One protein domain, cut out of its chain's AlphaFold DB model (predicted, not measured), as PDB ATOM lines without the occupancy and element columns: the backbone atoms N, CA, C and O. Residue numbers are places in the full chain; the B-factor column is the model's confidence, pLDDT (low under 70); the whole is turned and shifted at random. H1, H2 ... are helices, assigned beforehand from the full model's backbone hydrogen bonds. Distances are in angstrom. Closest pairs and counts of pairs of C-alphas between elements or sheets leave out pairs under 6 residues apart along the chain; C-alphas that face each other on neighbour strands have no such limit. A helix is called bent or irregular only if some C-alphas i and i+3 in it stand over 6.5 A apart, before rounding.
ATOM      1  N   SER A 245      28.462 -38.205 -23.340       76.56
ATOM      2  CA  SER A 245      29.638 -39.060 -23.181       76.56
ATOM      3  C   SER A 245      29.385 -40.447 -23.785       76.56
ATOM      4  O   SER A 245      30.209 -40.946 -24.553       76.56
ATOM      5  N   GLU A 246      28.192 -40.998 -23.558       79.31
ATOM      6  CA  GLU A 246      27.807 -42.327 -24.024       79.31
ATOM      7  C   GLU A 246      27.568 -42.401 -25.540       79.31
ATOM      8  O   GLU A 246      28.064 -43.311 -26.208       79.31
ATOM      9  N   THR A 247      26.878 -41.421 -26.132       79.69
ATOM     10  CA  THR A 247      26.657 -41.400 -27.590       79.69
ATOM     11  C   THR A 247      27.966 -41.192 -28.348       79.69
ATOM     12  O   THR A 247      28.222 -41.877 -29.340       79.69
ATOM     13  N   VAL A 248      28.842 -40.314 -27.844       86.19
ATOM     14  CA  VAL A 248      30.191 -40.110 -28.383       86.19
ATOM     15  C   VAL A 248      31.020 -41.388 -28.272       86.19
ATOM     16  O   VAL A 248      31.683 -41.756 -29.242       86.19
ATOM     17  N   ARG A 249      30.954 -42.102 -27.141       87.88
ATOM     18  CA  ARG A 249      31.663 -43.375 -26.932       87.88
ATOM     19  C   ARG A 249      31.243 -44.435 -27.953       87.88
ATOM     20  O   ARG A 249      32.097 -45.092 -28.553       87.88
ATOM     21  N   LEU A 250      29.940 -44.568 -28.203       88.56
ATOM     22  CA  LEU A 250      29.400 -45.498 -29.200       88.56
ATOM     23  C   LEU A 250      29.814 -45.117 -30.629       88.56
ATOM     24  O   LEU A 250      30.182 -45.990 -31.422       88.56
ATOM     25  N   GLU A 251      29.786 -43.827 -30.975       89.06
ATOM     26  CA  GLU A 251      30.231 -43.359 -32.292       89.06
ATOM     27  C   GLU A 251      31.736 -43.546 -32.506       89.06
ATOM     28  O   GLU A 251      32.136 -43.991 -33.585       89.06
ATOM     29  N   GLN A 252      32.559 -43.294 -31.484       91.94
ATOM     30  CA  GLN A 252      33.999 -43.571 -31.495       91.94
ATOM     31  C   GLN A 252      34.281 -45.048 -31.770       91.94
ATOM     32  O   GLN A 252      35.049 -45.361 -32.681       91.94
ATOM     33  N   ALA A 253      33.620 -45.960 -31.048       91.94
ATOM     34  CA  ALA A 253      33.792 -47.400 -31.239       91.94
ATOM     35  C   ALA A 253      33.408 -47.843 -32.661       91.94
ATOM     36  O   ALA A 253      34.173 -48.541 -33.331       91.94
ATOM     37  N   ARG A 254      32.256 -47.379 -33.167       92.12
ATOM     38  CA  ARG A 254      31.787 -47.690 -34.528       92.12
ATOM     39  C   ARG A 254      32.718 -47.130 -35.604       92.12
ATOM     40  O   ARG A 254      33.001 -47.815 -36.585       92.12
ATOM     41  N   ALA A 255      33.177 -45.888 -35.450       91.75
ATOM     42  CA  ALA A 255      34.085 -45.249 -36.398       91.75
ATOM     43  C   ALA A 255      35.450 -45.946 -36.429       91.75
ATOM     44  O   ALA A 255      35.974 -46.200 -37.513       91.75
ATOM     45  N   TRP A 256      35.980 -46.319 -35.261       92.00
ATOM     46  CA  TRP A 256      37.237 -47.053 -35.148       92.00
ATOM     47  C   TRP A 256      37.153 -48.430 -35.813       92.00
ATOM     48  O   TRP A 256      38.003 -48.775 -36.628       92.00
ATOM     49  N   GLN A 257      36.069 -49.171 -35.572       92.75
ATOM     50  CA  GLN A 257      35.865 -50.480 -36.191       92.75
ATOM     51  C   GLN A 257      35.764 -50.392 -37.725       92.75
ATOM     52  O   GLN A 257      36.296 -51.244 -38.437       92.75
ATOM     53  N   ARG A 258      35.104 -49.357 -38.270       91.31
ATOM     54  CA  ARG A 258      35.071 -49.120 -39.727       91.31
ATOM     55  C   ARG A 258      36.458 -48.819 -40.287       91.31
ATOM     56  O   ARG A 258      36.795 -49.304 -41.366       91.31
ATOM     57  N   TYR A 259      37.245 -48.030 -39.562       91.50
ATOM     58  CA  TYR A 259      38.615 -47.719 -39.933       91.50
ATOM     59  C   TYR A 259      39.487 -48.984 -39.965       91.50
ATOM     60  O   TYR A 259      40.110 -49.246 -40.996       91.50
ATOM     61  N   GLU A 260      39.442 -49.817 -38.919       91.75
ATOM     62  CA  GLU A 260      40.176 -51.091 -38.848       91.75
ATOM     63  C   GLU A 260      39.821 -52.024 -40.008       91.75
ATOM     64  O   GLU A 260      40.711 -52.412 -40.765       91.75
ATOM     65  N   ARG A 261      38.528 -52.280 -40.252       91.31
ATOM     66  CA  ARG A 261      38.079 -53.109 -41.390       91.31
ATOM     67  C   ARG A 261      38.585 -52.583 -42.733       91.31
ATOM     68  O   ARG A 261      38.912 -53.348 -43.637       91.31
ATOM     69  N   SER A 262      38.655 -51.260 -42.880       88.69
ATOM     70  CA  SER A 262      39.107 -50.628 -44.120       88.69
ATOM     71  C   SER A 262      40.619 -50.744 -44.356       88.69
ATOM     72  O   SER A 262      41.066 -50.662 -45.504       88.69
ATOM     73  N   LEU A 263      41.398 -50.953 -43.290       89.81
ATOM     74  CA  LEU A 263      42.812 -51.314 -43.368       89.81
ATOM     75  C   LEU A 263      42.991 -52.816 -43.608       89.81
ATOM     76  O   LEU A 263      43.799 -53.196 -44.457       89.81
ATOM     77  N   GLU A 264      42.202 -53.658 -42.938       89.75
ATOM     78  CA  GLU A 264      42.233 -55.118 -43.101       89.75
ATOM     79  C   GLU A 264      41.922 -55.548 -44.537       89.75
ATOM     80  O   GLU A 264      42.609 -56.414 -45.079       89.75
ATOM     81  N   ALA A 265      40.980 -54.872 -45.203       88.06
ATOM     82  CA  ALA A 265      40.686 -55.080 -46.624       88.06
ATOM     83  C   ALA A 265      41.914 -54.875 -47.536       88.06
ATOM     84  O   ALA A 265      41.987 -55.428 -48.630       88.06
ATOM     85  N   LYS A 266      42.904 -54.099 -47.078       86.50
ATOM     86  CA  LYS A 266      44.183 -53.847 -47.762       86.50
ATOM     87  C   LYS A 266      45.337 -54.660 -47.167       86.50
ATOM     88  O   LYS A 266      46.491 -54.401 -47.499       86.50
ATOM     89  N   ARG A 267      45.037 -55.627 -46.289       88.06
ATOM     90  CA  ARG A 267      45.995 -56.427 -45.504       88.06
ATOM     91  C   ARG A 267      46.923 -55.577 -44.622       88.06
ATOM     92  O   ARG A 267      48.051 -55.972 -44.340       88.06
ATOM     93  N   LEU A 268      46.452 -54.406 -44.188       87.75
ATOM     94  CA  LEU A 268      47.170 -53.486 -43.306       87.75
ATOM     95  C   LEU A 268      46.564 -53.511 -41.898       87.75
ATOM     96  O   LEU A 268      45.385 -53.802 -41.718       87.75
ATOM     97  N   LYS A 269      47.375 -53.157 -40.898       88.50
ATOM     98  CA  LYS A 269      46.943 -52.926 -39.508       88.50
ATOM     99  C   LYS A 269      47.346 -51.520 -39.077       88.50
ATOM    100  O   LYS A 269      48.249 -50.945 -39.681       88.50
ATOM    101  N   THR A 270      46.718 -50.971 -38.038       85.38
ATOM    102  CA  THR A 270      46.926 -49.572 -37.599       85.38
ATOM    103  C   THR A 270      48.387 -49.246 -37.263       85.38
ATOM    104  O   THR A 270      48.831 -48.125 -37.492       85.38
ATOM    105  N   TRP A 271      49.162 -50.234 -36.808       83.62
ATOM    106  CA  TRP A 271      50.595 -50.115 -36.508       83.62
ATOM    107  C   TRP A 271      51.535 -50.462 -37.674       83.62
ATOM    108  O   TRP A 271      52.731 -50.209 -37.578       83.62
ATOM    109  N   ASN A 272      51.032 -51.042 -38.769       88.44
ATOM    110  CA  ASN A 272      51.842 -51.510 -39.904       88.44
ATOM    111  C   ASN A 272      51.468 -50.794 -41.211       88.44
ATOM    112  O   ASN A 272      51.399 -51.398 -42.280       88.44
ATOM    113  N   VAL A 273      51.162 -49.500 -41.135       87.00
ATOM    114  CA  VAL A 273      50.943 -48.678 -42.328       87.00
ATOM    115  C   VAL A 273      52.287 -48.066 -42.742       87.00
ATOM    116  O   VAL A 273      52.879 -47.327 -41.961       87.00
ATOM    117  N   PRO A 274      52.801 -48.312 -43.962       89.19
ATOM    118  CA  PRO A 274      53.990 -47.613 -44.445       89.19
ATOM    119  C   PRO A 274      53.762 -46.099 -44.558       89.19
ATOM    120  O   PRO A 274      52.716 -45.666 -45.049       89.19
ATOM    121  N   ARG A 275      54.770 -45.284 -44.204       86.38
ATOM    122  CA  ARG A 275      54.679 -43.805 -44.212       86.38
ATOM    123  C   ARG A 275      54.185 -43.218 -45.539       86.38
ATOM    124  O   ARG A 275      53.400 -42.275 -45.532       86.38
ATOM    125  N   ARG A 276      54.557 -43.823 -46.675       88.38
ATOM    126  CA  ARG A 276      54.086 -43.422 -48.017       88.38
ATOM    127  C   ARG A 276      52.558 -43.456 -48.182       88.38
ATOM    128  O   ARG A 276      52.023 -42.728 -49.007       88.38
ATOM    129  N   TYR A 277      51.849 -44.262 -47.388       87.44
ATOM    130  CA  TYR A 277      50.390 -44.390 -47.440       87.44
ATOM    131  C   TYR A 277      49.651 -43.502 -46.430       87.44
ATOM    132  O   TYR A 277      48.422 -43.464 -46.457       87.44
ATOM    133  N   TYR A 278      50.351 -42.755 -45.565       90.56
ATOM    134  CA  TYR A 278      49.716 -41.939 -44.518       90.56
ATOM    135  C   TYR A 278      48.759 -40.893 -45.096       90.56
ATOM    136  O   TYR A 278      47.653 -40.717 -44.589       90.56
ATOM    137  N   ALA A 279      49.149 -40.236 -46.191       90.25
ATOM    138  CA  ALA A 279      48.298 -39.260 -46.866       90.25
ATOM    139  C   ALA A 279      47.011 -39.902 -47.414       90.25
ATOM    140  O   ALA A 279      45.920 -39.359 -47.235       90.25
ATOM    141  N   THR A 280      47.123 -41.089 -48.012       89.50
ATOM    142  CA  THR A 280      45.985 -41.851 -48.547       89.50
ATOM    143  C   THR A 280      45.041 -42.304 -47.437       89.50
ATOM    144  O   THR A 280      43.827 -42.155 -47.568       89.50
ATOM    145  N   VAL A 281      45.584 -42.800 -46.320       89.50
ATOM    146  CA  VAL A 281      44.790 -43.216 -45.156       89.50
ATOM    147  C   VAL A 281      44.075 -42.018 -44.527       89.50
ATOM    148  O   VAL A 281      42.875 -42.101 -44.279       89.50
ATOM    149  N   ARG A 282      44.744 -40.868 -44.369       92.31
ATOM    150  CA  ARG A 282      44.097 -39.622 -43.913       92.31
ATOM    151  C   ARG A 282      42.949 -39.197 -44.820       92.31
ATOM    152  O   ARG A 282      41.875 -38.867 -44.325       92.31
ATOM    153  N   LYS A 283      43.151 -39.218 -46.142       90.88
ATOM    154  CA  LYS A 283      42.099 -38.876 -47.112       90.88
ATOM    155  C   LYS A 283      40.901 -39.821 -46.988       90.88
ATOM    156  O   LYS A 283      39.764 -39.361 -47.014       90.88
ATOM    157  N   GLN A 284      41.152 -41.114 -46.793       89.38
ATOM    158  CA  GLN A 284      40.111 -42.120 -46.595       89.38
ATOM    159  C   GLN A 284      39.329 -41.895 -45.291       89.38
ATOM    160  O   GLN A 284      38.103 -41.883 -45.319       89.38
ATOM    161  N   VAL A 285      40.015 -41.653 -44.170       90.12
ATOM    162  CA  VAL A 285      39.387 -41.378 -42.863       90.12
ATOM    163  C   VAL A 285      38.555 -40.087 -42.896       90.12
ATOM    164  O   VAL A 285      37.427 -40.062 -42.402       90.12
ATOM    165  N   ARG A 286      39.047 -39.040 -43.571       91.44
ATOM    166  CA  ARG A 286      38.277 -37.807 -43.816       91.44
ATOM    167  C   ARG A 286      37.048 -38.054 -44.684       91.44
ATOM    168  O   ARG A 286      35.981 -37.541 -44.372       91.44
ATOM    169  N   GLY A 287      37.176 -38.884 -45.721       85.88
ATOM    170  CA  GLY A 287      36.052 -39.310 -46.560       85.88
ATOM    171  C   GLY A 287      34.989 -40.117 -45.804       85.88
ATOM    172  O   GLY A 287      33.826 -40.106 -46.188       85.88
ATOM    173  N   GLN A 288      35.359 -40.763 -44.695       85.62
ATOM    174  CA  GLN A 288      34.434 -41.452 -43.785       85.62
ATOM    175  C   GLN A 288      33.758 -40.511 -42.767       85.62
ATOM    176  O   GLN A 288      33.030 -40.983 -41.892       85.62
ATOM    177  N   GLY A 289      33.991 -39.197 -42.858       83.12
ATOM    178  CA  GLY A 289      33.377 -38.189 -41.991       83.12
ATOM    179  C   GLY A 289      34.133 -37.910 -40.688       83.12
ATOM    180  O   GLY A 289      33.579 -37.256 -39.808       83.12
ATOM    181  N   VAL A 290      35.382 -38.378 -40.543       89.75
ATOM    182  CA  VAL A 290      36.218 -38.096 -39.362       89.75
ATOM    183  C   VAL A 290      37.279 -37.038 -39.709       89.75
ATOM    184  O   VAL A 290      38.220 -37.331 -40.452       89.75
ATOM    185  N   PRO A 291      37.175 -35.800 -39.184       88.50
ATOM    186  CA  PRO A 291      38.057 -34.692 -39.549       88.50
ATOM    187  C   PRO A 291      39.400 -34.752 -38.797       88.50
ATOM    188  O   PRO A 291      39.683 -33.926 -37.932       88.50
ATOM    189  N   VAL A 292      40.235 -35.745 -39.116       90.94
ATOM    190  CA  VAL A 292      41.598 -35.873 -38.566       90.94
ATOM    191  C   VAL A 292      42.552 -34.813 -39.139       90.94
ATOM    192  O   VAL A 292      42.449 -34.441 -40.315       90.94
ATOM    193  N   THR A 293      43.511 -34.346 -38.335       90.00
ATOM    194  CA  THR A 293      44.505 -33.323 -38.712       90.00
ATOM    195  C   THR A 293      45.516 -33.841 -39.750       90.00
ATOM    196  O   THR A 293      45.525 -35.020 -40.107       90.00
ATOM    197  N   ASN A 294      46.318 -32.951 -40.349       87.50
ATOM    198  CA  ASN A 294      47.275 -33.320 -41.411       87.50
ATOM    199  C   ASN A 294      48.481 -34.116 -40.893       87.50
ATOM    200  O   ASN A 294      49.067 -34.899 -41.640       87.50
ATOM    201  N   ASP A 295      48.809 -33.933 -39.625       89.25
ATOM    202  CA  ASP A 295      49.857 -34.597 -38.857       89.25
ATOM    203  C   ASP A 295      49.373 -35.879 -38.158       89.25
ATOM    204  O   ASP A 295      50.197 -36.662 -37.691       89.25
ATOM    205  N   TRP A 296      48.061 -36.154 -38.160       91.56
ATOM    206  CA  TRP A 296      47.506 -37.379 -37.582       91.56
ATOM    207  C   TRP A 296      48.127 -38.638 -38.204       91.56
ATOM    208  O   TRP A 296      48.278 -38.754 -39.434       91.56
ATOM    209  N   SER A 297      48.464 -39.593 -37.334       89.00
ATOM    210  CA  SER A 297      49.101 -40.857 -37.701       89.00
ATOM    211  C   SER A 297      48.110 -42.030 -37.639       89.00
ATOM    212  O   SER A 297      47.258 -42.058 -36.755       89.00
ATOM    213  N   PRO A 298      48.224 -43.040 -38.524       89.06
ATOM    214  CA  PRO A 298      47.323 -44.201 -38.538       89.06
ATOM    215  C   PRO A 298      47.223 -45.001 -37.225       89.06
ATOM    216  O   PRO A 298      46.230 -45.704 -37.022       89.06
ATOM    217  N   SER A 299      48.229 -44.904 -36.354       88.81
ATOM    218  CA  SER A 299      48.285 -45.544 -35.034       88.81
ATOM    219  C   SER A 299      47.752 -44.664 -33.896       88.81
ATOM    220  O   SER A 299      47.562 -45.156 -32.786       88.81
ATOM    221  N   ASP A 300      47.516 -43.371 -34.140       90.88
ATOM    222  CA  ASP A 300      47.062 -42.415 -33.129       90.88
ATOM    223  C   ASP A 300      45.553 -42.550 -32.866       90.88
ATOM    224  O   ASP A 300      44.700 -41.899 -33.483       90.88
ATOM    225  N   ARG A 301      45.217 -43.425 -31.916       89.81
ATOM    226  CA  ARG A 301      43.834 -43.663 -31.490       89.81
ATOM    227  C   ARG A 301      43.248 -42.494 -30.696       89.81
ATOM    228  O   ARG A 301      42.050 -42.238 -30.805       89.81
ATOM    229  N   THR A 302      44.049 -41.786 -29.902       89.88
ATOM    230  CA  THR A 302      43.559 -40.681 -29.063       89.88
ATOM    231  C   THR A 302      43.178 -39.479 -29.922       89.88
ATOM    232  O   THR A 302      42.068 -38.962 -29.774       89.88
ATOM    233  N   GLY A 303      44.018 -39.104 -30.891       89.25
ATOM    234  CA  GLY A 303      43.713 -38.063 -31.873       89.25
ATOM    235  C   GLY A 303      42.519 -38.416 -32.765       89.25
ATOM    236  O   GLY A 303      41.674 -37.559 -33.035       89.25
ATOM    237  N   PHE A 304      42.368 -39.692 -33.144       92.50
ATOM    238  CA  PHE A 304      41.183 -40.163 -33.871       92.50
ATOM    239  C   PHE A 304      39.907 -40.013 -33.032       92.50
ATOM    240  O   PHE A 304      38.925 -39.429 -33.490       92.50
ATOM    241  N   ASN A 305      39.922 -40.495 -31.787       91.62
ATOM    242  CA  ASN A 305      38.774 -40.414 -30.885       91.62
ATOM    243  C   ASN A 305      38.373 -38.962 -30.594       91.62
ATOM    244  O   ASN A 305      37.178 -38.666 -30.532       91.62
ATOM    245  N   ALA A 306      39.341 -38.053 -30.463       89.69
ATOM    246  CA  ALA A 306      39.086 -36.624 -30.303       89.69
ATOM    247  C   ALA A 306      38.423 -36.014 -31.552       89.69
ATOM    248  O   ALA A 306      37.449 -35.267 -31.433       89.69
ATOM    249  N   ALA A 307      38.889 -36.375 -32.753       91.44
ATOM    250  CA  ALA A 307      38.287 -35.930 -34.008       91.44
ATOM    251  C   ALA A 307      36.850 -36.454 -34.182       91.44
ATOM    252  O   ALA A 307      35.961 -35.689 -34.563       91.44
ATOM    253  N   VAL A 308      36.596 -37.724 -33.840       91.56
ATOM    254  CA  VAL A 308      35.240 -38.298 -33.841       91.56
ATOM    255  C   VAL A 308      34.361 -37.608 -32.805       91.56
ATOM    256  O   VAL A 308      33.252 -37.217 -33.141       91.56
ATOM    257  N   ALA A 309      34.847 -37.387 -31.580       87.12
ATOM    258  CA  ALA A 309      34.084 -36.684 -30.550       87.12
ATOM    259  C   ALA A 309      33.676 -35.277 -30.999       87.12
ATOM    260  O   ALA A 309      32.546 -34.854 -30.760       87.12
ATOM    261  N   LYS A 310      34.574 -34.559 -31.683       86.44
ATOM    262  CA  LYS A 310      34.285 -33.237 -32.246       86.44
ATOM    263  C   LYS A 310      33.206 -33.303 -33.332       86.44
ATOM    264  O   LYS A 310      32.267 -32.514 -33.286       86.44
ATOM    265  N   ALA A 311      33.310 -34.250 -34.264       85.75
ATOM    266  CA  ALA A 311      32.328 -34.432 -35.336       85.75
ATOM    267  C   ALA A 311      30.957 -34.892 -34.806       85.75
ATOM    268  O   ALA A 311      29.931 -34.328 -35.184       85.75
ATOM    269  N   ALA A 312      30.946 -35.852 -33.879       83.56
ATOM    270  CA  ALA A 312      29.764 -36.343 -33.175       83.56
ATOM    271  C   ALA A 312      29.040 -35.194 -32.467       83.56
ATOM    272  O   ALA A 312      27.860 -34.953 -32.704       83.56
ATOM    273  N   ARG A 313      29.777 -34.405 -31.673       78.25
ATOM    274  CA  ARG A 313      29.262 -33.197 -31.014       78.25
ATOM    275  C   ARG A 313      28.621 -32.244 -32.012       78.25
ATOM    276  O   ARG A 313      27.498 -31.818 -31.789       78.25
ATOM    277  N   GLN A 314      29.296 -31.928 -33.114       77.50
ATOM    278  CA  GLN A 314      28.763 -31.016 -34.129       77.50
ATOM    279  C   GLN A 314      27.482 -31.550 -34.783       77.50
ATOM    280  O   GLN A 314      26.518 -30.801 -34.928       77.50
ATOM    281  N   LYS A 315      27.443 -32.841 -35.121       77.75
ATOM    282  CA  LYS A 315      26.274 -33.482 -35.730       77.75
ATOM    283  C   LYS A 315      25.084 -33.544 -34.771       77.75
ATOM    284  O   LYS A 315      23.977 -33.184 -35.158       77.75
ATOM    285  N   TYR A 316      25.315 -33.933 -33.517       72.44
ATOM    286  CA  TYR A 316      24.276 -33.939 -32.485       72.44
ATOM    287  C   TYR A 316      23.775 -32.529 -32.177       72.44
ATOM    288  O   TYR A 316      22.573 -32.330 -32.050       72.44
ATOM    289  N   LEU A 317      24.660 -31.530 -32.118       68.81
ATOM    290  CA  LEU A 317      24.261 -30.131 -31.943       68.81
ATOM    291  C   LEU A 317      23.387 -29.620 -33.095       68.81
ATOM    292  O   LEU A 317      22.520 -28.790 -32.849       68.81
ATOM    293  N   ALA A 318      23.586 -30.116 -34.319       68.31
ATOM    294  CA  ALA A 318      22.777 -29.746 -35.480       68.31
ATOM    295  C   ALA A 318      21.389 -30.416 -35.510       68.31
ATOM    296  O   ALA A 318      20.503 -29.938 -36.208       68.31
ATOM    297  N   GLN A 319      21.197 -31.520 -34.780       68.75
ATOM    298  CA  GLN A 319      19.969 -32.330 -34.809       68.75
ATOM    299  C   GLN A 319      19.209 -32.342 -33.474       68.75
ATOM    300  O   GLN A 319      18.144 -32.949 -33.382       68.75
ATOM    301  N   ARG A 320      19.746 -31.712 -32.421       67.62
ATOM    302  CA  ARG A 320      19.162 -31.782 -31.080       67.62
ATOM    303  C   ARG A 320      17.839 -31.031 -31.034       67.62
ATOM    304  O   ARG A 320      17.797 -29.822 -31.238       67.62
TER     305      ARG A 320
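AT A GLANCE: This is residues 245 to 320 of the 391 residues of an uncharacterized protein of Leclercia adecarboxylata (UniProt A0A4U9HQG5). One long helix, H1, makes one side of an elongated body, and the helices H3 and H2 lie one after the other over its same side. H3 crosses H1 at a steep angle over the first half of H1, while H2 lies near the later part of H1, and a long loop, residues 288 to 300, joins H2 to H3. The printed part has 76 residues with three named helices, in the order H1, H2, H3, and no named strand; the class is all helix. It is compact, with a radius of gyration of the C-alphas of 12.5 A, and the C-alphas span 40 by 21 by 19 A.

IN THESE COORDINATES: H1 is residues 245 to 264, the longest helix with 20 residues; it begins at C-alpha 245 at (29.638, -39.060, -23.181) and is 28.5 A long from first to last C-alpha. H2 is residues 275 to 287, 19.3 A long, with C-alpha 275 at (54.679, -43.805, -44.212). H2 is irregular: C-alphas 276 and 279 are 7.2 A apart, and its line is a rough one. H3 is residues 301 to 319, 26.6 A long, and ends at C-alpha 319 at (19.969, -32.330, -34.809).

HOW THE PARTS SIT: H1 and H3 touch, with 12 pairs of C-alphas within 8 A; the closest C-alphas are those of Val 248 and Ala 309, 5.6 A apart. H1 touches H3 with residues 248 to 255 alone, and H3 touches H1 with residues 305 to 313 alone. Their lines stand at a steep tilt of 56 degrees, and they run opposite ways. H1 and H2 are close but not clearly touching; their closest C-alphas, those of Tyr 259 and Val 285, are 7.0 A apart. H1 and H2 stand at a steep tilt of 49 degrees and run opposite ways. H2 and H3 are apart. In H1 and H3 every O i to N i+4 pair is within hydrogen-bond range; in H2 this holds for 7 of 9 pairs.

THE WHOLE: The two C-alphas farthest apart are those of Pro 274 and Arg 320, 40.5 A, while the C-alphas of Ser 245 and Arg 320, the first and last printed residues, are 15.0 A apart. The printed part has no cut. The link from H1 to H2, 10 residues, is short, and the link from H2 to H3, 13 residues, is long. The C-alphas of residues 288 to 300 lie 5 to 13 A from the mean of all C-alphas. The mean pLDDT of the printed part is 87.0, and residues 317 to 320 are under 70; of these, 317 to 319 belong to H3.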